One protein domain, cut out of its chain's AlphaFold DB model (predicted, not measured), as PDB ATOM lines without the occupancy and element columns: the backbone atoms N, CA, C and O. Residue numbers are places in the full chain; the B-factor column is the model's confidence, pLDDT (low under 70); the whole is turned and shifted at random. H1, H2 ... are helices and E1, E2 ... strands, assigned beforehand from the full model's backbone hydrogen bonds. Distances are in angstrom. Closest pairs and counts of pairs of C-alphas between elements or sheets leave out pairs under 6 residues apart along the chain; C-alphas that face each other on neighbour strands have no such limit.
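AT A GLANCE: This is residues 155 to 313 of the 567 residues of an uncharacterized protein of Methanomassiliicoccales archaeon (UniProt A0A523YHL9). Two strongly twisted sheets, E4 E3 E7 E8 E9 and E1 E2 E6 E5, stand face to face as a sandwich, with E1 coming close to E8 and E5 close to E4. The long helix H1 lies lengthwise along E8 and beside E1, the small H2 sits beyond H1, and E10 leads away from the larger sheet. The printed part has 159 residues in the order H1 E1 E2 E3 H2 E4 E5 E6 E7 E8 E9 E10; both sheets are antiparallel in the orders named, and the class is mixed, with 76 residues in named elements, under half. It is compact, with a radius of gyration of the C-alphas of 14.7 A and spans of 46 by 33 by 31 A.

IN THESE COORDINATES: In the larger sheet, E4 is residues 229 to 233, E3 residues 202 to 208 with 20.3 A, E7 residues 276 to 285 with 29.8 A from C-alpha 276 at (5.587, 41.376, -3.646), E8 residues 295 to 303 with 26.1 A, and E9 residues 306 to 308. The other sheet has E1, residues 172 to 176, E2, residues 185 to 191 with 19.7 A, E6, residues 262 to 265, and E5, residues 246 to 249. H1, residues 155 to 169, spans 21.6 A from C-alpha 155 at (14.131, 33.433, -1.825). H2 is residues 216 to 219, and E10, residues 310 to 312, ends with C-alpha 312 at (9.477, 24.463, 7.900).

HOW THE PARTS SIT: E7, E8 and E9 form a meander, each strand the antiparallel neighbour of the one before; N 281 and O 298 are 2.9 A apart, N 308 and O 301 2.8 A. E3 is antiparallel to E7, with N 205 and O 282 at 2.9 A, and to the edge strand E4, with N 206 and O 231 at 2.8 A. The sandwich, two sheets face to face, has its strands at 23 degrees. In the second sheet, N 173 and O 190 of the hairpin E1 and E2 are 2.7 A apart, N 187 and O 263 of E2 and E6 2.8 A, and N 249 and O 262 of E5 and E6 2.8 A. The closest C-alphas of E1 and E8, Ile 172 and Gly 296, are 4.8 A apart. H1 makes two layers with the larger sheet, a helix on one face of it, at a height of 7.5 A over the sheet; it is over E8 and runs along it at 14 degrees on the local plane. H1, with residues 159 to 163 alone, and H2 only just touch, with 3 pairs of C-alphas within 8 A, the closest Gly 163 and Tyr 217 at 6.7 A. In H1 every O i to N i+4 pair is within hydrogen-bond range; H2 is too short for one. E9 runs on into E10 at 44 degrees, and E10 pairs with no named strand.

THE WHOLE: The two farthest C-alphas, Asp 273 and Gly 290, are 47.8 A apart. The printed part has no cut; the links E4 to E5 and E5 to E6 are long. The mean pLDDT of the printed part is 73.9; 59 residues are under 70, among them 155 to 171, 210 to 227 and 285 to 294.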
ATOM      1  N   GLY A 155      12.833  32.945  -2.301       66.62
ATOM      2  CA  GLY A 155      14.131  33.433  -1.825       66.62
ATOM      3  C   GLY A 155      14.031  34.471  -0.703       66.62
ATOM      4  O   GLY A 155      14.728  34.350   0.299       66.62
ATOM      5  N   ASN A 156      13.118  35.444  -0.812       68.00
ATOM      6  CA  ASN A 156      12.908  36.437   0.252       68.00
ATOM      7  C   ASN A 156      12.344  35.811   1.540       68.00
ATOM      8  O   ASN A 156      12.654  36.274   2.635       68.00
ATOM      9  N   ALA A 157      11.525  34.764   1.435       67.75
ATOM     10  CA  ALA A 157      10.988  34.086   2.610       67.75
ATOM     11  C   ALA A 157      12.026  33.231   3.339       67.75
ATOM     12  O   ALA A 157      11.960  33.123   4.559       67.75
ATOM     13  N   LEU A 158      13.006  32.664   2.628       64.56
ATOM     14  CA  LEU A 158      14.143  32.032   3.299       64.56
ATOM     15  C   LEU A 158      14.937  33.059   4.097       64.56
ATOM     16  O   LEU A 158      15.219  32.821   5.263       64.56
ATOM     17  N   VAL A 159      15.217  34.233   3.523       65.69
ATOM     18  CA  VAL A 159      15.853  35.335   4.263       65.69
ATOM     19  C   VAL A 159      15.038  35.709   5.505       65.69
ATOM     20  O   VAL A 159      15.620  35.878   6.576       65.69
ATOM     21  N   ALA A 160      13.703  35.772   5.401       69.62
ATOM     22  CA  ALA A 160      12.839  35.995   6.561       69.62
ATOM     23  C   ALA A 160      13.026  34.940   7.648       69.62
ATOM     24  O   ALA A 160      13.175  35.278   8.823       69.62
ATOM     25  N   TYR A 161      13.061  33.673   7.245       66.25
ATOM     26  CA  TYR A 161      13.253  32.544   8.141       66.25
ATOM     27  C   TYR A 161      14.608  32.605   8.864       66.25
ATOM     28  O   TYR A 161      14.668  32.451  10.089       66.25
ATOM     29  N   VAL A 162      15.700  32.911   8.147       62.03
ATOM     30  CA  VAL A 162      17.023  33.061   8.779       62.03
ATOM     31  C   VAL A 162      17.062  34.298   9.686       62.03
ATOM     32  O   VAL A 162      17.611  34.237  10.789       62.03
ATOM     33  N   GLY A 163      16.452  35.414   9.277       63.38
ATOM     34  CA  GLY A 163      16.357  36.634  10.085       63.38
ATOM     35  C   GLY A 163      15.632  36.401  11.412       63.38
ATOM     36  O   GLY A 163      16.159  36.743  12.470       63.38
ATOM     37  N   MET A 164      14.482  35.725  11.372       68.56
ATOM     38  CA  MET A 164      13.736  35.308  12.562       68.56
ATOM     39  C   MET A 164      14.579  34.405  13.469       68.56
ATOM     40  O   MET A 164      14.674  34.653  14.671       68.56
ATOM     41  N   SER A 165      15.249  33.401  12.898       62.44
ATOM     42  CA  SER A 165      16.128  32.499  13.653       62.44
ATOM     43  C   SER A 165      17.246  33.272  14.359       62.44
ATOM     44  O   SER A 165      17.511  33.074  15.537       62.44
ATOM     45  N   SER A 166      17.856  34.234  13.674       61.97
ATOM     46  CA  SER A 166      18.936  35.070  14.222       61.97
ATOM     47  C   SER A 166      18.451  35.994  15.329       61.97
ATOM     48  O   SER A 166      19.137  36.206  16.330       61.97
ATOM     49  N   SER A 167      17.242  36.522  15.162       68.44
ATOM     50  CA  SER A 167      16.542  37.308  16.165       68.44
ATOM     51  C   SER A 167      16.340  36.510  17.457       68.44
ATOM     52  O   SER A 167      16.692  36.974  18.542       68.44
ATOM     53  N   CYS A 168      15.887  35.259  17.334       64.94
ATOM     54  CA  CYS A 168      15.750  34.338  18.459       64.94
ATOM     55  C   CYS A 168      17.064  34.106  19.210       64.94
ATOM     56  O   CYS A 168      17.085  34.109  20.442       64.94
ATOM     57  N   ILE A 169      18.180  33.962  18.488       58.50
ATOM     58  CA  ILE A 169      19.515  33.811  19.091       58.50
ATOM     59  C   ILE A 169      19.873  35.037  19.943       58.50
ATOM     60  O   ILE A 169      20.448  34.883  21.024       58.50
ATOM     61  N   ARG A 170      19.492  36.243  19.492       58.81
ATOM     62  CA  ARG A 170      19.686  37.517  20.213       58.81
ATOM     63  C   ARG A 170      18.665  37.782  21.328       58.81
ATOM     64  O   ARG A 170      18.746  38.822  21.979       58.81
ATOM     65  N   GLY A 171      17.746  36.851  21.580       65.31
ATOM     66  CA  GLY A 171      16.881  36.830  22.760       65.31
ATOM     67  C   GLY A 171      15.421  37.211  22.519       65.31
ATOM     68  O   GLY A 171      14.597  36.874  23.364       65.31
ATOM     69  N   ILE A 172      15.082  37.842  21.386       76.25
ATOM     70  CA  ILE A 172      13.692  38.151  21.008       76.25
ATOM     71  C   ILE A 172      13.387  37.484  19.669       76.25
ATOM     72  O   ILE A 172      13.885  37.900  18.631       76.25
ATOM     73  N   CYS A 173      12.523  36.484  19.668       77.00
ATOM     74  CA  CYS A 173      11.898  35.938  18.475       77.00
ATOM     75  C   CYS A 173      10.658  36.744  18.108       77.00
ATOM     76  O   CYS A 173       9.828  37.040  18.968       77.00
ATOM     77  N   LEU A 174      10.495  37.024  16.817       81.56
ATOM     78  CA  LEU A 174       9.284  37.615  16.267       81.56
ATOM     79  C   LEU A 174       8.731  36.693  15.192       81.56
ATOM     80  O   LEU A 174       9.232  36.684  14.066       81.56
ATOM     81  N   ALA A 175       7.713  35.916  15.550       77.44
ATOM     82  CA  ALA A 175       7.096  34.964  14.640       77.44
ATOM     83  C   ALA A 175       5.690  35.420  14.281       77.44
ATOM     84  O   ALA A 175       4.925  35.883  15.123       77.44
ATOM     85  N   GLU A 176       5.326  35.312  13.015       77.75
ATOM     86  CA  GLU A 176       4.001  35.730  12.597       77.75
ATOM     87  C   GLU A 176       2.935  34.719  13.037       77.75
ATOM     88  O   GLU A 176       3.052  33.523  12.784       77.75
ATOM     89  N   ARG A 177       1.853  35.197  13.655       73.94
ATOM     90  CA  ARG A 177       0.764  34.351  14.141       73.94
ATOM     91  C   ARG A 177      -0.189  33.958  13.014       73.94
ATOM     92  O   ARG A 177      -0.504  34.757  12.125       73.94
ATOM     93  N   ASP A 178      -0.682  32.724  13.059       59.00
ATOM     94  CA  ASP A 178      -1.750  32.230  12.189       59.00
ATOM     95  C   ASP A 178      -3.105  32.808  12.605       59.00
ATOM     96  O   ASP A 178      -3.847  32.236  13.404       59.00
ATOM     97  N   ASP A 179      -3.441  33.963  12.038       60.09
ATOM     98  CA  ASP A 179      -4.816  34.444  12.010       60.09
ATOM     99  C   ASP A 179      -5.239  34.675  10.558       60.09
ATOM    100  O   ASP A 179      -5.107  35.763   9.999       60.09
ATOM    101  N   LEU A 180      -5.740  33.605   9.931       46.62
ATOM    102  CA  LEU A 180      -6.220  33.604   8.544       46.62
ATOM    103  C   LEU A 180      -7.397  34.574   8.305       46.62
ATOM    104  O   LEU A 180      -7.801  34.763   7.157       46.62
ATOM    105  N   PHE A 181      -7.954  35.174   9.365       44.75
ATOM    106  CA  PHE A 181      -9.126  36.048   9.311       44.75
ATOM    107  C   PHE A 181      -8.850  37.499   9.730       44.75
ATOM    108  O   PHE A 181      -9.776  38.310   9.695       44.75
ATOM    109  N   SER A 182      -7.613  37.843  10.094       59.41
ATOM    110  CA  SER A 182      -7.225  39.218  10.413       59.41
ATOM    111  C   SER A 182      -6.806  39.985   9.151       59.41
ATOM    112  O   SER A 182      -6.053  39.479   8.317       59.41
ATOM    113  N   ASP A 183      -7.279  41.228   9.017       67.62
ATOM    114  CA  ASP A 183      -6.761  42.167   8.010       67.62
ATOM    115  C   ASP A 183      -5.338  42.644   8.365       67.62
ATOM    116  O   ASP A 183      -4.558  42.993   7.475       67.62
ATOM    117  N   ASP A 184      -4.984  42.609   9.654       81.25
ATOM    118  CA  ASP A 184      -3.649  42.927  10.156       81.25
ATOM    119  C   ASP A 184      -2.742  41.689  10.140       81.25
ATOM    120  O   ASP A 184      -3.172  40.576  10.456       81.25
ATOM    121  N   THR A 185      -1.456  41.899   9.854       86.50
ATOM    122  CA  THR A 185      -0.408  40.899  10.094       86.50
ATOM    123  C   THR A 185      -0.091  40.885  11.583       86.50
ATOM    124  O   THR A 185       0.384  41.882  12.123       86.50
ATOM    125  N   ILE A 186      -0.388  39.775  12.257       87.56
ATOM    126  CA  ILE A 186      -0.110  39.616  13.685       87.56
ATOM    127  C   ILE A 186       1.258  38.958  13.842       87.56
ATOM    128  O   ILE A 186       1.508  37.917  13.240       87.56
ATOM    129  N   ILE A 187       2.127  39.550  14.652       88.31
ATOM    130  CA  ILE A 187       3.459  39.041  14.980       88.31
ATOM    131  C   ILE A 187       3.514  38.838  16.483       88.31
ATOM    132  O   ILE A 187       3.271  39.769  17.235       88.31
ATOM    133  N   GLU A 188       3.790  37.621  16.911       87.38
ATOM    134  CA  GLU A 188       3.886  37.217  18.304       87.38
ATOM    135  C   GLU A 188       5.348  37.245  18.765       87.38
ATOM    136  O   GLU A 188       6.272  36.908  18.015       87.38
ATOM    137  N   VAL A 189       5.545  37.702  19.998       87.00
ATOM    138  CA  VAL A 189       6.839  37.787  20.667       87.00
ATOM    139  C   VAL A 189       7.098  36.487  21.415       87.00
ATOM    140  O   VAL A 189       6.232  36.003  22.146       87.00
ATOM    141  N   PHE A 190       8.314  35.962  21.269       78.38
ATOM    142  CA  PHE A 190       8.839  34.918  22.146       78.38
ATOM    143  C   PHE A 190      10.219  35.318  22.640       78.38
ATOM    144  O   PHE A 190      11.069  35.757  21.865       78.38
ATOM    145  N   LEU A 191      10.459  35.160  23.928       71.94
ATOM    146  CA  LEU A 191      11.739  35.409  24.553       71.94
ATOM    147  C   LEU A 191      12.454  34.088  24.770       71.94
ATOM    148  O   LEU A 191      11.885  33.122  25.274       71.94
ATOM    149  N   ARG A 192      13.736  34.058  24.411       61.81
ATOM    150  CA  ARG A 192      14.551  32.843  24.511       61.81
ATOM    151  C   ARG A 192      14.555  32.254  25.926       61.81
ATOM    152  O   ARG A 192      14.450  31.041  26.071       61.81
ATOM    153  N   ASP A 193      14.678  33.119  26.929       59.69
ATOM    154  CA  ASP A 193      14.809  32.728  28.335       59.69
ATOM    155  C   ASP A 193      13.498  32.896  29.124       59.69
ATOM    156  O   ASP A 193      13.490  32.733  30.343       59.69
ATOM    157  N   HIS A 194      12.388  33.233  28.450       64.12
ATOM    158  CA  HIS A 194      11.067  33.488  29.050       64.12
ATOM    159  C   HIS A 194      11.034  34.606  30.119       64.12
ATOM    160  O   HIS A 194      10.032  34.791  30.811       64.12
ATOM    161  N   GLU A 195      12.126  35.357  30.289       65.62
ATOM    162  CA  GLU A 195      12.215  36.453  31.250       65.62
ATOM    163  C   GLU A 195      11.627  37.731  30.651       65.62
ATOM    164  O   GLU A 195      12.166  38.271  29.692       65.62
ATOM    165  N   GLY A 196      10.529  38.229  31.222       71.25
ATOM    166  CA  GLY A 196       9.888  39.458  30.760       71.25
ATOM    167  C   GLY A 196      10.685  40.722  31.095       71.25
ATOM    168  O   GLY A 196      11.220  40.872  32.198       71.25
ATOM    169  N   PHE A 197      10.705  41.684  30.173       79.44
ATOM    170  CA  PHE A 197      11.492  42.916  30.305       79.44
ATOM    171  C   PHE A 197      10.622  44.177  30.249       79.44
ATOM    172  O   PHE A 197       9.751  44.263  29.402       79.44
ATOM    173  N   PRO A 198      10.855  45.227  31.059       83.44
ATOM    174  CA  PRO A 198       9.982  46.406  31.060       83.44
ATOM    175  C   PRO A 198       9.831  47.078  29.684       83.44
ATOM    176  O   PRO A 198      10.835  47.458  29.078       83.44
ATOM    177  N   LEU A 199       8.588  47.328  29.253       87.12
ATOM    178  CA  LEU A 199       8.254  47.866  27.920       87.12
ATOM    179  C   LEU A 199       8.978  49.171  27.567       87.12
ATOM    180  O   LEU A 199       9.457  49.335  26.447       87.12
ATOM    181  N   ARG A 200       9.158  50.071  28.542       83.25
ATOM    182  CA  ARG A 200       9.927  51.326  28.392       83.25
ATOM    183  C   ARG A 200      11.359  51.165  27.894       83.25
ATOM    184  O   ARG A 200      12.009  52.155  27.567       83.25
ATOM    185  N   LEU A 201      11.911  49.956  27.964       79.44
ATOM    186  CA  LEU A 201      13.259  49.684  27.492       79.44
ATOM    187  C   LEU A 201      13.296  49.420  25.995       79.44
ATOM    188  O   LEU A 201      14.388  49.418  25.456       79.44
ATOM    189  N   PHE A 202      12.169  49.222  25.324       84.81
ATOM    190  CA  PHE A 202      12.151  48.818  23.927       84.81
ATOM    191  C   PHE A 202      11.494  49.880  23.065       84.81
ATOM    192  O   PHE A 202      10.480  50.458  23.452       84.81
ATOM    193  N   ASN A 203      12.067  50.092  21.887       87.81
ATOM    194  CA  ASN A 203      11.424  50.777  20.775       87.81
ATOM    195  C   ASN A 203      11.134  49.771  19.660       87.81
ATOM    196  O   ASN A 203      11.704  48.676  19.643       87.81
ATOM    197  N   ALA A 204      10.269  50.153  18.726       89.94
ATOM    198  CA  ALA A 204      10.041  49.374  17.520       89.94
ATOM    199  C   ALA A 204       9.929  50.267  16.288       89.94
ATOM    200  O   ALA A 204       9.462  51.398  16.366       89.94
ATOM    201  N   SER A 205      10.324  49.741  15.134       88.12
ATOM    202  CA  SER A 205      10.169  50.418  13.847       88.12
ATOM    203  C   SER A 205       9.662  49.447  12.795       88.12
ATOM    204  O   SER A 205      10.135  48.312  12.720       88.12
ATOM    205  N   LEU A 206       8.748  49.917  11.956       90.19
ATOM    206  CA  LEU A 206       8.267  49.218  10.776       90.19
ATOM    207  C   LEU A 206       8.814  49.920   9.536       90.19
ATOM    208  O   LEU A 206       8.508  51.087   9.296       90.19
ATOM    209  N   ARG A 207       9.588  49.209   8.722       86.19
ATOM    210  CA  ARG A 207      10.239  49.746   7.518       86.19
ATOM    211  C   ARG A 207       9.781  49.010   6.268       86.19
ATOM    212  O   ARG A 207       9.358  47.855   6.341       86.19
ATOM    213  N   LYS A 208       9.853  49.683   5.120       83.81
ATOM    214  CA  LYS A 208       9.555  49.111   3.798       83.81
ATOM    215  C   LYS A 208      10.840  48.887   2.997       83.81
ATOM    216  O   LYS A 208      11.641  49.810   2.909       83.81
ATOM    217  N   GLY A 209      10.951  47.736   2.326       70.06
ATOM    218  CA  GLY A 209      12.092  47.370   1.463       70.06
ATOM    219  C   GLY A 209      13.396  47.174   2.244       70.06
ATOM    220  O   GLY A 209      13.403  47.398   3.452       70.06
ATOM    221  N   VAL A 210      14.530  46.770   1.661       59.97
ATOM    222  CA  VAL A 210      14.856  45.802   0.583       59.97
ATOM    223  C   VAL A 210      15.697  44.718   1.285       59.97
ATOM    224  O   VAL A 210      16.376  45.061   2.251       59.97
ATOM    225  N   ILE A 211      15.685  43.453   0.846       53.62
ATOM    226  CA  ILE A 211      16.810  42.556   1.169       53.62
ATOM    227  C   ILE A 211      17.289  41.853  -0.087       53.62
ATOM    228  O   ILE A 211      16.518  41.187  -0.788       53.62
ATOM    229  N   SER A 212      18.586  41.978  -0.324       46.31
ATOM    230  CA  SER A 212      19.277  41.414  -1.452       46.31
ATOM    231  C   SER A 212      20.579  40.766  -1.006       46.31
ATOM    232  O   SER A 212      21.638  41.374  -0.916       46.31
ATOM    233  N   GLY A 213      20.487  39.465  -0.753       44.84
ATOM    234  CA  GLY A 213      21.653  38.623  -0.533       44.84
ATOM    235  C   GLY A 213      22.120  38.507   0.918       44.84
ATOM    236  O   GLY A 213      21.567  39.064   1.858       44.84
ATOM    237  N   TRP A 214      23.135  37.661   1.064       36.44
ATOM    238  CA  TRP A 214      23.682  37.129   2.313       36.44
ATOM    239  C   TRP A 214      24.406  38.175   3.177       36.44
ATOM    240  O   TRP A 214      24.592  37.939   4.364       36.44
ATOM    241  N   ASP A 215      24.801  39.317   2.606       36.53
ATOM    242  CA  ASP A 215      25.490  40.397   3.328       36.53
ATOM    243  C   ASP A 215      24.497  41.242   4.156       36.53
ATOM    244  O   ASP A 215      24.754  41.564   5.317       36.53
ATOM    245  N   ASP A 216      23.289  41.450   3.629       41.53
ATOM    246  CA  ASP A 216      22.173  42.143   4.290       41.53
ATOM    247  C   ASP A 216      21.601  41.366   5.493       41.53
ATOM    248  O   ASP A 216      20.928  41.920   6.365       41.53
ATOM    249  N   TYR A 217      21.877  40.062   5.570       43.66
ATOM    250  CA  TYR A 217      21.517  39.208   6.703       43.66
ATOM    251  C   TYR A 217      22.184  39.667   8.011       43.66
ATOM    252  O   TYR A 217      21.571  39.589   9.079       43.66
ATOM    253  N   MET A 218      23.412  40.193   7.930       40.03
ATOM    254  CA  MET A 218      24.115  40.761   9.084       40.03
ATOM    255  C   MET A 218      23.560  42.150   9.448       40.03
ATOM    256  O   MET A 218      23.427  42.463  10.634       40.03
ATOM    257  N   ASP A 219      23.137  42.928   8.447       42.31
ATOM    258  CA  ASP A 219      22.601  44.286   8.610       42.31
ATOM    259  C   ASP A 219      21.138  44.324   9.080       42.31
ATOM    260  O   ASP A 219      20.748  45.244   9.803       42.31
ATOM    261  N   ALA A 220      20.324  43.298   8.798       43.53
ATOM    262  CA  ALA A 220      18.960  43.172   9.329       43.53
ATOM    263  C   ALA A 220      18.916  43.193  10.868       43.53
ATOM    264  O   ALA A 220      17.895  43.552  11.466       43.53
ATOM    265  N   VAL A 221      20.035  42.857  11.515       47.00
ATOM    266  CA  VAL A 221      20.172  42.891  12.970       47.00
ATOM    267  C   VAL A 221      20.755  44.207  13.494       47.00
ATOM    268  O   VAL A 221      20.609  44.483  14.687       47.00
ATOM    269  N   ASP A 222      21.351  45.036  12.633       42.22
ATOM    270  CA  ASP A 222      21.878  46.374  12.955       42.22
ATOM    271  C   ASP A 222      21.035  47.538  12.391       42.22
ATOM    272  O   ASP A 222      21.246  48.688  12.780       42.22
ATOM    273  N   GLY A 223      19.993  47.228  11.611       42.84
ATOM    274  CA  GLY A 223      19.012  48.172  11.084       42.84
ATOM    275  C   GLY A 223      19.512  48.880   9.836       42.84
ATOM    276  O   GLY A 223      20.491  49.611   9.887       42.84
ATOM    277  N   PHE A 224      18.790  48.721   8.725       49.00
ATOM    278  CA  PHE A 224      19.025  49.490   7.505       49.00
ATOM    279  C   PHE A 224      18.586  50.941   7.729       49.00
ATOM    280  O   PHE A 224      17.377  51.214   7.748       49.00
ATOM    281  N   PRO A 225      19.512  51.905   7.885       48.88
ATOM    282  CA  PRO A 225      19.143  53.298   8.121       48.88
ATOM    283  C   PRO A 225      18.480  53.919   6.885       48.88
ATOM    284  O   PRO A 225      17.784  54.923   7.003       48.88
ATOM    285  N   GLU A 226      18.701  53.319   5.712       55.72
ATOM    286  CA  GLU A 226      18.347  53.865   4.403       55.72
ATOM    287  C   GLU A 226      16.917  53.516   3.955       55.72
ATOM    288  O   GLU A 226      16.356  54.207   3.102       55.72
ATOM    289  N   ASN A 227      16.287  52.504   4.564       66.38
ATOM    290  CA  ASN A 227      14.943  52.074   4.178       66.38
ATOM    291  C   ASN A 227      13.854  52.987   4.778       66.38
ATOM    292  O   ASN A 227      13.922  53.317   5.968       66.38
ATOM    293  N   PRO A 228      12.821  53.380   3.998       75.19
ATOM    294  CA  PRO A 228      11.749  54.244   4.481       75.19
ATOM    295  C   PRO A 228      11.019  53.648   5.688       75.19
ATOM    296  O   PRO A 228      10.439  52.560   5.612       75.19
ATOM    297  N   GLU A 229      10.997  54.397   6.789       84.06
ATOM    298  CA  GLU A 229      10.202  54.063   7.968       84.06
ATOM    299  C   GLU A 229       8.723  54.379   7.712       84.06
ATOM    300  O   GLU A 229       8.355  55.493   7.334       84.06
ATOM    301  N   LEU A 230       7.875  53.364   7.866       89.81
ATOM    302  CA  LEU A 230       6.428  53.456   7.697       89.81
ATOM    303  C   LEU A 230       5.718  53.841   8.991       89.81
ATOM    304  O   LEU A 230       4.674  54.489   8.929       89.81
ATOM    305  N   ASP A 231       6.236  53.385  10.129       93.62
ATOM    306  CA  ASP A 231       5.723  53.682  11.464       93.62
ATOM    307  C   ASP A 231       6.769  53.312  12.522       93.62
ATOM    308  O   ASP A 231       7.682  52.529  12.247       93.62
ATOM    309  N   TYR A 232       6.625  53.838  13.733       92.81
ATOM    310  CA  TYR A 232       7.532  53.540  14.840       92.81
ATOM    311  C   TYR A 232       6.849  53.704  16.199       92.81
ATOM    312  O   TYR A 232       5.799  54.325  16.321       92.81
ATOM    313  N   LEU A 233       7.476  53.138  17.221       92.50
ATOM    314  CA  LEU A 233       7.163  53.299  18.633       92.50
ATOM    315  C   LEU A 233       8.454  53.735  19.325       92.50
ATOM    316  O   LEU A 233       9.399  52.947  19.379       92.50
ATOM    317  N   ASP A 234       8.500  54.960  19.854       87.12
ATOM    318  CA  ASP A 234       9.638  55.426  20.664       87.12
ATOM    319  C   ASP A 234       9.775  54.589  21.943       87.12
ATOM    320  O   ASP A 234      10.885  54.334  22.422       87.12
ATOM    321  N   SER A 235       8.639  54.118  22.460       89.12
ATOM    322  CA  SER A 235       8.551  53.079  23.469       89.12
ATOM    323  C   SER A 235       7.422  52.092  23.170       89.12
ATOM    324  O   SER A 235       6.347  52.486  22.726       89.12
ATOM    325  N   LEU A 236       7.601  50.814  23.515       92.38
ATOM    326  CA  LEU A 236       6.491  49.852  23.503       92.38
ATOM    327  C   LEU A 236       5.360  50.216  24.488       92.38
ATOM    328  O   LEU A 236       4.241  49.750  24.303       92.38
ATOM    329  N   GLU A 237       5.593  51.094  25.477       91.44
ATOM    330  CA  GLU A 237       4.521  51.634  26.337       91.44
ATOM    331  C   GLU A 237       3.505  52.479  25.548       91.44
ATOM    332  O   GLU A 237       2.326  52.518  25.904       91.44
ATOM    333  N   ASP A 238       3.930  53.108  24.447       90.19
ATOM    334  CA  ASP A 238       3.064  53.957  23.623       90.19
ATOM    335  C   ASP A 238       1.956  53.146  22.933       90.19
ATOM    336  O   ASP A 238       0.905  53.693  22.595       90.19
ATOM    337  N   SER A 239       2.157  51.828  22.785       91.62
ATOM    338  CA  SER A 239       1.239  50.828  22.217       91.62
ATOM    339  C   SER A 239       0.832  51.045  20.753       91.62
ATOM    340  O   SER A 239       0.578  50.079  20.049       91.62
ATOM    341  N   VAL A 240       0.754  52.277  20.250       96.12
ATOM    342  CA  VAL A 240       0.298  52.604  18.891       96.12
ATOM    343  C   VAL A 240       1.230  53.636  18.267       96.12
ATOM    344  O   VAL A 240       1.443  54.709  18.827       96.12
ATOM    345  N   GLY A 241       1.760  53.313  17.087       94.06
ATOM    346  CA  GLY A 241       2.640  54.200  16.340       94.06
ATOM    347  C   GLY A 241       1.906  55.417  15.764       94.06
ATOM    348  O   GLY A 241       0.682  55.378  15.580       94.06
ATOM    349  N   PRO A 242       2.615  56.517  15.446       92.88
ATOM    350  CA  PRO A 242       2.015  57.743  14.920       92.88
ATOM    351  C   PRO A 242       1.154  57.559  13.665       92.88
ATOM    352  O   PRO A 242       0.231  58.346  13.444       92.88
ATOM    353  N   GLN A 243       1.450  56.557  12.830       92.50
ATOM    354  CA  GLN A 243       0.678  56.260  11.616       92.50
ATOM    355  C   GLN A 243      -0.412  55.203  11.834       92.50
ATOM    356  O   GLN A 243      -1.182  54.929  10.912       92.50
ATOM    357  N   GLY A 244      -0.495  54.610  13.030       92.19
ATOM    358  CA  GLY A 244      -1.450  53.557  13.377       92.19
ATOM    359  C   GLY A 244      -1.257  52.255  12.595       92.19
ATOM    360  O   GLY A 244      -2.164  51.427  12.561       92.19
ATOM    361  N   ARG A 245      -0.108  52.083  11.933       92.50
ATOM    362  CA  ARG A 245       0.247  50.869  11.191       92.50
ATOM    363  C   ARG A 245       0.949  49.855  12.071       92.50
ATOM    364  O   ARG A 245       0.869  48.672  11.771       92.50
ATOM    365  N   LEU A 246       1.640  50.308  13.109       94.75
ATOM    366  CA  LEU A 246       2.308  49.470  14.090       94.75
ATOM    367  C   LEU A 246       1.605  49.616  15.438       94.75
ATOM    368  O   LEU A 246       1.569  50.703  16.010       94.75
ATOM    369  N   VAL A 247       1.054  48.519  15.945       95.44
ATOM    370  CA  VAL A 247       0.408  48.472  17.259       95.44
ATOM    371  C   VAL A 247       1.045  47.361  18.075       95.44
ATOM    372  O   VAL A 247       0.964  46.206  17.680       95.44
ATOM    373  N   PHE A 248       1.649  47.694  19.208       96.38
ATOM    374  CA  PHE A 248       2.073  46.732  20.216       96.38
ATOM    375  C   PHE A 248       0.944  46.491  21.226       96.38
ATOM    376  O   PHE A 248       0.251  47.421  21.644       96.38
ATOM    377  N   VAL A 249       0.754  45.236  21.616       95.69
ATOM    378  CA  VAL A 249      -0.234  44.810  22.601       95.69
ATOM    379  C   VAL A 249       0.466  43.933  23.629       95.69
ATOM    380  O   VAL A 249       0.839  42.802  23.324       95.69
ATOM    381  N   ASP A 250       0.566  44.467  24.845       93.94
ATOM    382  CA  ASP A 250       0.868  43.710  26.057       93.94
ATOM    383  C   ASP A 250      -0.339  42.814  26.375       93.94
ATOM    384  O   ASP A 250      -1.392  43.271  26.848       93.94
ATOM    385  N   SER A 251      -0.222  41.538  26.014       89.88
ATOM    386  CA  SER A 251      -1.335  40.586  25.990       89.88
ATOM    387  C   SER A 251      -1.852  40.260  27.388       89.88
ATOM    388  O   SER A 251      -3.032  39.933  27.552       89.88
ATOM    389  N   ASN A 252      -0.989  40.335  28.400       89.00
ATOM    390  CA  ASN A 252      -1.314  40.010  29.787       89.00
ATOM    391  C   ASN A 252      -1.422  41.265  30.688       89.00
ATOM    392  O   ASN A 252      -1.848  41.157  31.841       89.00
ATOM    393  N   SER A 253      -1.134  42.450  30.136       91.19
ATOM    394  CA  SER A 253      -1.184  43.764  30.786       91.19
ATOM    395  C   SER A 253      -0.271  43.885  32.013       91.19
ATOM    396  O   SER A 253      -0.646  44.527  33.003       91.19
ATOM    397  N   ASN A 254       0.902  43.248  31.990       87.00
ATOM    398  CA  ASN A 254       1.854  43.253  33.103       87.00
ATOM    399  C   ASN A 254       2.942  44.344  32.999       87.00
ATOM    400  O   ASN A 254       3.711  44.528  33.949       87.00
ATOM    401  N   GLY A 255       2.981  45.102  31.900       87.88
ATOM    402  CA  GLY A 255       3.960  46.159  31.642       87.88
ATOM    403  C   GLY A 255       5.350  45.647  31.252       87.88
ATOM    404  O   GLY A 255       6.332  46.399  31.347       87.88
ATOM    405  N   LEU A 256       5.452  44.385  30.843       87.38
ATOM    406  CA  LEU A 256       6.656  43.730  30.352       87.38
ATOM    407  C   LEU A 256       6.462  43.349  28.881       87.38
ATOM    408  O   LEU A 256       5.347  43.155  28.430       87.38
ATOM    409  N   LEU A 257       7.570  43.294  28.149       86.56
ATOM    410  CA  LEU A 257       7.709  42.571  26.899       86.56
ATOM    411  C   LEU A 257       7.966  41.124  27.300       86.56
ATOM    412  O   LEU A 257       9.022  40.862  27.884       86.56
ATOM    413  N   ASP A 258       7.029  40.225  27.037       80.00
ATOM    414  CA  ASP A 258       7.161  38.797  27.303       80.00
ATOM    415  C   ASP A 258       6.458  37.921  26.255       80.00
ATOM    416  O   ASP A 258       6.014  38.385  25.199       80.00
ATOM    417  N   ASP A 259       6.476  36.609  26.487       80.44
ATOM    418  CA  ASP A 259       5.898  35.653  25.553       80.44
ATOM    419  C   ASP A 259       4.407  35.909  25.340       80.44
ATOM    420  O   ASP A 259       3.637  36.032  26.295       80.44
ATOM    421  N   ARG A 260       3.979  35.813  24.078       82.75
ATOM    422  CA  ARG A 260       2.592  36.010  23.616       82.75
ATOM    423  C   ARG A 260       2.138  37.459  23.546       82.75
ATOM    424  O   ARG A 260       0.987  37.703  23.160       82.75
ATOM    425  N   ASP A 261       2.996  38.420  23.855       91.12
ATOM    426  CA  ASP A 261       2.773  39.786  23.401       91.12
ATOM    427  C   ASP A 261       2.732  39.828  21.880       91.12
ATOM    428  O   ASP A 261       3.340  39.000  21.195       91.12
ATOM    429  N   ILE A 262       1.970  40.771  21.331       92.75
ATOM    430  CA  ILE A 262       1.766  40.830  19.886       92.75
ATOM    431  C   ILE A 262       1.999  42.222  19.321       92.75
ATOM    432  O   ILE A 262       1.626  43.238  19.899       92.75
ATOM    433  N   PHE A 263       2.520  42.250  18.104       93.75
ATOM    434  CA  PHE A 263       2.410  43.371  17.194       93.75
ATOM    435  C   PHE A 263       1.283  43.103  16.205       93.75
ATOM    436  O   PHE A 263       1.211  42.037  15.596       93.75
ATOM    437  N   ARG A 264       0.406  44.082  16.009       93.38
ATOM    438  CA  ARG A 264      -0.515  44.134  14.876       93.38
ATOM    439  C   ARG A 264       0.043  45.124  13.877       93.38
ATOM    440  O   ARG A 264       0.269  46.290  14.209       93.38
ATOM    441  N   VAL A 265       0.290  44.636  12.671       91.88
ATOM    442  CA  VAL A 265       0.907  45.404  11.599       91.88
ATOM    443  C   VAL A 265      -0.084  45.544  10.451       91.88
ATOM    444  O   VAL A 265      -0.436  44.568   9.784       91.88
ATOM    445  N   ASN A 266      -0.534  46.772  10.206       90.31
ATOM    446  CA  ASN A 266      -1.459  47.079   9.124       90.31
ATOM    447  C   ASN A 266      -0.686  47.314   7.820       90.31
ATOM    448  O   ASN A 266      -0.074  48.368   7.606       90.31
ATOM    449  N   LEU A 267      -0.692  46.304   6.951       88.19
ATOM    450  CA  LEU A 267       0.078  46.280   5.712       88.19
ATOM    451  C   LEU A 267      -0.839  46.184   4.496       88.19
ATOM    452  O   LEU A 267      -1.827  45.456   4.474       88.19
ATOM    453  N   SER A 268      -0.472  46.897   3.432       84.06
ATOM    454  CA  SER A 268      -1.186  46.811   2.158       84.06
ATOM    455  C   SER A 268      -0.752  45.578   1.370       84.06
ATOM    456  O   SER A 268       0.441  45.275   1.286       84.06
ATOM    457  N   ARG A 269      -1.718  44.901   0.739       87.06
ATOM    458  CA  ARG A 269      -1.450  43.814  -0.209       87.06
ATOM    459  C   ARG A 269      -1.159  44.379  -1.603       87.06
ATOM    460  O   ARG A 269      -1.867  45.291  -2.041       87.06
ATOM    461  N   PRO A 270      -0.170  43.844  -2.334       88.88
ATOM    462  CA  PRO A 270       0.015  44.188  -3.735       88.88
ATOM    463  C   PRO A 270      -1.107  43.593  -4.605       88.88
ATOM    464  O   PRO A 270      -1.706  42.573  -4.271       88.88
ATOM    465  N   SER A 271      -1.394  44.221  -5.747       83.38
ATOM    466  CA  SER A 271      -2.541  43.871  -6.603       83.38
ATOM    467  C   SER A 271      -2.261  42.815  -7.684       83.38
ATOM    468  O   SER A 271      -3.203  42.359  -8.329       83.38
ATOM    469  N   GLY A 272      -1.002  42.419  -7.910       83.19
ATOM    470  CA  GLY A 272      -0.622  41.445  -8.945       83.19
ATOM    471  C   GLY A 272      -0.190  40.082  -8.396       83.19
ATOM    472  O   GLY A 272       0.420  40.000  -7.337       83.19
ATOM    473  N   ASP A 273      -0.437  39.012  -9.160       80.44
ATOM    474  CA  ASP A 273      -0.177  37.611  -8.760       80.44
ATOM    475  C   ASP A 273       1.291  37.283  -8.450       80.44
ATOM    476  O   ASP A 273       1.572  36.385  -7.665       80.44
ATOM    477  N   VAL A 274       2.222  37.993  -9.088       83.62
ATOM    478  CA  VAL A 274       3.676  37.875  -8.855       83.62
ATOM    479  C   VAL A 274       4.245  39.132  -8.204       83.62
ATOM    480  O   VAL A 274       5.442  39.387  -8.277       83.62
ATOM    481  N   SER A 275       3.370  39.974  -7.652       87.31
ATOM    482  CA  SER A 275       3.775  41.213  -7.000       87.31
ATOM    483  C   SER A 275       4.015  40.978  -5.516       87.31
ATOM    484  O   SER A 275       3.242  40.278  -4.861       87.31
ATOM    485  N   VAL A 276       5.081  41.577  -5.000       85.94
ATOM    486  CA  VAL A 276       5.587  41.376  -3.646       85.94
ATOM    487  C   VAL A 276       5.906  42.728  -3.025       85.94
ATOM    488  O   VAL A 276       6.517  43.593  -3.656       85.94
ATOM    489  N   LEU A 277       5.495  42.897  -1.774       87.06
ATOM    490  CA  LEU A 277       5.955  43.970  -0.904       87.06
ATOM    491  C   LEU A 277       6.683  43.336   0.273       87.06
ATOM    492  O   LEU A 277       6.219  42.343   0.824       87.06
ATOM    493  N   THR A 278       7.816  43.908   0.640       84.69
ATOM    494  CA  THR A 278       8.637  43.423   1.748       84.69
ATOM    495  C   THR A 278       8.715  44.485   2.827       84.69
ATOM    496  O   THR A 278       8.780  45.687   2.536       84.69
ATOM    497  N   TYR A 279       8.673  44.037   4.074       85.75
ATOM    498  CA  TYR A 279       8.712  44.907   5.239       85.75
ATOM    499  C   TYR A 279       9.626  44.314   6.298       85.75
ATOM    500  O   TYR A 279       9.784  43.101   6.375       85.75
ATOM    501  N   LEU A 280      10.193  45.169   7.137       84.38
ATOM    502  CA  LEU A 280      11.002  44.761   8.275       84.38
ATOM    503  C   LEU A 280      10.419  45.396   9.536       84.38
ATOM    504  O   LEU A 280      10.397  46.623   9.662       84.38
ATOM    505  N   LEU A 281       9.934  44.565  10.455       87.62
ATOM    506  CA  LEU A 281       9.651  44.964  11.827       87.62
ATOM    507  C   LEU A 281      10.916  44.742  12.652       87.62
ATOM    508  O   LEU A 281      11.450  43.636  12.659       87.62
ATOM    509  N   GLN A 282      11.369  45.768  13.365       84.38
ATOM    510  CA  GLN A 282      12.491  45.665  14.294       84.38
ATOM    511  C   GLN A 282      12.082  46.135  15.682       84.38
ATOM    512  O   GLN A 282      11.333  47.102  15.809       84.38
ATOM    513  N   ILE A 283      12.623  45.481  16.704       84.94
ATOM    514  CA  ILE A 283      12.543  45.867  18.109       84.94
ATOM    515  C   ILE A 283      13.964  46.049  18.610       84.94
ATOM    516  O   ILE A 283      14.788  45.143  18.467       84.94
ATOM    517  N   ASN A 284      14.243  47.183  19.245       77.31
ATOM    518  CA  ASN A 284      15.538  47.420  19.865       77.31
ATOM    519  C   ASN A 284      15.378  47.700  21.353       77.31
ATOM    520  O   ASN A 284      14.718  48.661  21.753       77.31
ATOM    521  N   GLY A 285      16.036  46.882  22.171       67.75
ATOM    522  CA  GLY A 285      16.234  47.148  23.587       67.75
ATOM    523  C   GLY A 285      17.227  48.289  23.823       67.75
ATOM    524  O   GLY A 285      18.230  48.448  23.125       67.75
ATOM    525  N   SER A 286      16.947  49.090  24.845       53.75
ATOM    526  CA  SER A 286      17.747  50.223  25.278       53.75
ATOM    527  C   SER A 286      18.982  49.716  26.021       53.75
ATOM    528  O   SER A 286      18.843  49.044  27.047       53.75
ATOM    529  N   PRO A 287      20.195  50.109  25.602       42.78
ATOM    530  CA  PRO A 287      21.445  49.656  26.204       42.78
ATOM    531  C   PRO A 287      21.720  50.285  27.583       42.78
ATOM    532  O   PRO A 287      22.861  50.404  27.985       42.78
ATOM    533  N   ARG A 288      20.730  50.778  28.337       36.19
ATOM    534  CA  ARG A 288      20.977  51.577  29.556       36.19
ATOM    535  C   ARG A 288      20.932  50.807  30.886       36.19
ATOM    536  O   ARG A 288      21.104  51.454  31.916       36.19
ATOM    537  N   LYS A 289      20.672  49.488  30.928       32.12
ATOM    538  CA  LYS A 289      20.421  48.770  32.205       32.12
ATOM    539  C   LYS A 289      20.924  47.316  32.340       32.12
ATOM    540  O   LYS A 289      20.207  46.485  32.881       32.12
ATOM    541  N   GLY A 290      22.148  46.986  31.932       29.45
ATOM    542  CA  GLY A 290      22.798  45.721  32.342       29.45
ATOM    543  C   GLY A 290      22.345  44.451  31.605       29.45
ATOM    544  O   GLY A 290      22.919  43.392  31.824       29.45
ATOM    545  N   MET A 291      21.350  44.550  30.726       31.38
ATOM    546  CA  MET A 291      20.875  43.468  29.861       31.38
ATOM    547  C   MET A 291      21.527  43.678  28.494       31.38
ATOM    548  O   MET A 291      21.685  44.826  28.078       31.38
ATOM    549  N   GLY A 292      21.942  42.616  27.806       43.44
ATOM    550  CA  GLY A 292      22.429  42.734  26.429       43.44
ATOM    551  C   GLY A 292      21.483  43.526  25.537       43.44
ATOM    552  O   GLY A 292      20.323  43.756  25.881       43.44
ATOM    553  N   ILE A 293      21.959  43.927  24.361       52.22
ATOM    554  CA  ILE A 293      21.081  44.519  23.355       52.22
ATOM    555  C   ILE A 293      20.145  43.412  22.839       52.22
ATOM    556  O   ILE A 293      20.438  42.749  21.846       52.22
ATOM    557  N   LEU A 294      19.027  43.203  23.534       63.12
ATOM    558  CA  LEU A 294      17.927  42.374  23.067       63.12
ATOM    559  C   LEU A 294      17.375  43.020  21.799       63.12
ATOM    560  O   LEU A 294      16.979  44.192  21.812       63.12
ATOM    561  N   ARG A 295      17.392  42.271  20.698       71.06
ATOM    562  CA  ARG A 295      16.865  42.727  19.413       71.06
ATOM    563  C   ARG A 295      15.933  41.698  18.821       71.06
ATOM    564  O   ARG A 295      16.231  40.508  18.843       71.06
ATOM    565  N   GLY A 296      14.830  42.216  18.299       76.12
ATOM    566  CA  GLY A 296      13.825  41.492  17.543       76.12
ATOM    567  C   GLY A 296      13.853  41.948  16.085       76.12
ATOM    568  O   GLY A 296      13.872  43.151  15.850       76.12
ATOM    569  N   ALA A 297      13.817  41.046  15.113       79.00
ATOM    570  CA  ALA A 297      13.593  41.364  13.710       79.00
ATOM    571  C   ALA A 297      12.650  40.334  13.075       79.00
ATOM    572  O   ALA A 297      12.815  39.130  13.255       79.00
ATOM    573  N   SER A 298      11.668  40.820  12.320       80.94
ATOM    574  CA  SER A 298      10.767  40.006  11.505       80.94
ATOM    575  C   SER A 298      10.689  40.602  10.109       80.94
ATOM    576  O   SER A 298      10.296  41.762   9.943       80.94
ATOM    577  N   TYR A 299      11.101  39.826   9.108       79.50
ATOM    578  CA  TYR A 299      10.994  40.217   7.708       79.50
ATOM    579  C   TYR A 299       9.718  39.623   7.116       79.50
ATOM    580  O   TYR A 299       9.528  38.411   7.094       79.50
ATOM    581  N   ILE A 300       8.839  40.493   6.643       83.75
ATOM    582  CA  ILE A 300       7.480  40.164   6.230       83.75
ATOM    583  C   ILE A 300       7.431  40.191   4.706       83.75
ATOM    584  O   ILE A 300       7.642  41.240   4.089       83.75
ATOM    585  N   VAL A 301       7.096  39.058   4.089       83.69
ATOM    586  CA  VAL A 301       6.933  38.941   2.634       83.69
ATOM    587  C   VAL A 301       5.446  38.967   2.289       83.69
ATOM    588  O   VAL A 301       4.747  37.962   2.375       83.69
ATOM    589  N   MET A 302       4.929  40.118   1.872       87.75
ATOM    590  CA  MET A 302       3.519  40.298   1.532       87.75
ATOM    591  C   MET A 302       3.255  40.037   0.046       87.75
ATOM    592  O   MET A 302       3.813  40.698  -0.832       87.75
ATOM    593  N   THR A 303       2.324  39.131  -0.239       87.19
ATOM    594  CA  THR A 303       1.833  38.814  -1.590       87.19
ATOM    595  C   THR A 303       0.384  39.267  -1.765       87.19
ATOM    596  O   THR A 303      -0.292  39.643  -0.805       87.19
ATOM    597  N   SER A 304      -0.149  39.183  -2.987       85.12
ATOM    598  CA  SER A 304      -1.573  39.457  -3.238       85.12
ATOM    599  C   SER A 304      -2.515  38.527  -2.459       85.12
ATOM    600  O   SER A 304      -3.661  38.888  -2.182       85.12
ATOM    601  N   LYS A 305      -2.027  37.347  -2.060       80.50
ATOM    602  CA  LYS A 305      -2.768  36.351  -1.278       80.50
ATOM    603  C   LYS A 305      -2.631  36.537   0.237       80.50
ATOM    604  O   LYS A 305      -3.315  35.840   0.976       80.50
ATOM    605  N   GLY A 306      -1.817  37.488   0.693       81.44
ATOM    606  CA  GLY A 306      -1.475  37.686   2.101       81.44
ATOM    607  C   GLY A 306       0.007  37.433   2.360       81.44
ATOM    608  O   GLY A 306       0.808  37.373   1.421       81.44
ATOM    609  N   VAL A 307       0.371  37.304   3.633       82.81
ATOM    610  CA  VAL A 307       1.767  37.088   4.011       82.81
ATOM    611  C   VAL A 307       2.218  35.686   3.617       82.81
ATOM    612  O   VAL A 307       1.543  34.693   3.897       82.81
ATOM    613  N   PHE A 308       3.350  35.615   2.928       79.69
ATOM    614  CA  PHE A 308       3.993  34.376   2.537       79.69
ATOM    615  C   PHE A 308       4.990  33.940   3.610       79.69
ATOM    616  O   PHE A 308       5.895  34.691   3.963       79.69
ATOM    617  N   ARG A 309       4.810  32.714   4.108       72.31
ATOM    618  CA  ARG A 309       5.603  32.121   5.189       72.31
ATOM    619  C   ARG A 309       6.119  30.762   4.775       72.31
ATOM    620  O   ARG A 309       5.416  30.035   4.076       72.31
ATOM    621  N   ILE A 310       7.285  30.403   5.288       67.44
ATOM    622  CA  ILE A 310       7.797  29.038   5.282       67.44
ATOM    623  C   ILE A 310       7.741  28.568   6.735       67.44
ATOM    624  O   ILE A 310       8.423  29.136   7.581       67.44
ATOM    625  N   PHE A 311       6.884  27.589   7.026       57.53
ATOM    626  CA  PHE A 311       6.704  27.048   8.381       57.53
ATOM    627  C   PHE A 311       7.811  26.062   8.755       57.53
ATOM    628  O   PHE A 311       8.166  25.911   9.915       57.53
ATOM    629  N   SER A 312       8.371  25.396   7.748       50.12
ATOM    630  CA  SER A 312       9.477  24.463   7.900       50.12
ATOM    631  C   SER A 312      10.355  24.565   6.659       50.12
ATOM    632  O   SER A 312       9.918  24.206   5.562       50.12
ATOM    633  N   ALA A 313      11.577  25.072   6.808       38.06
ATOM    634  CA  ALA A 313      12.632  24.742   5.863       38.06
ATOM    635  C   ALA A 313      13.181  23.366   6.275       38.06
ATOM    636  O   ALA A 313      13.595  23.223   7.431       38.06
TER     637      ALA A 313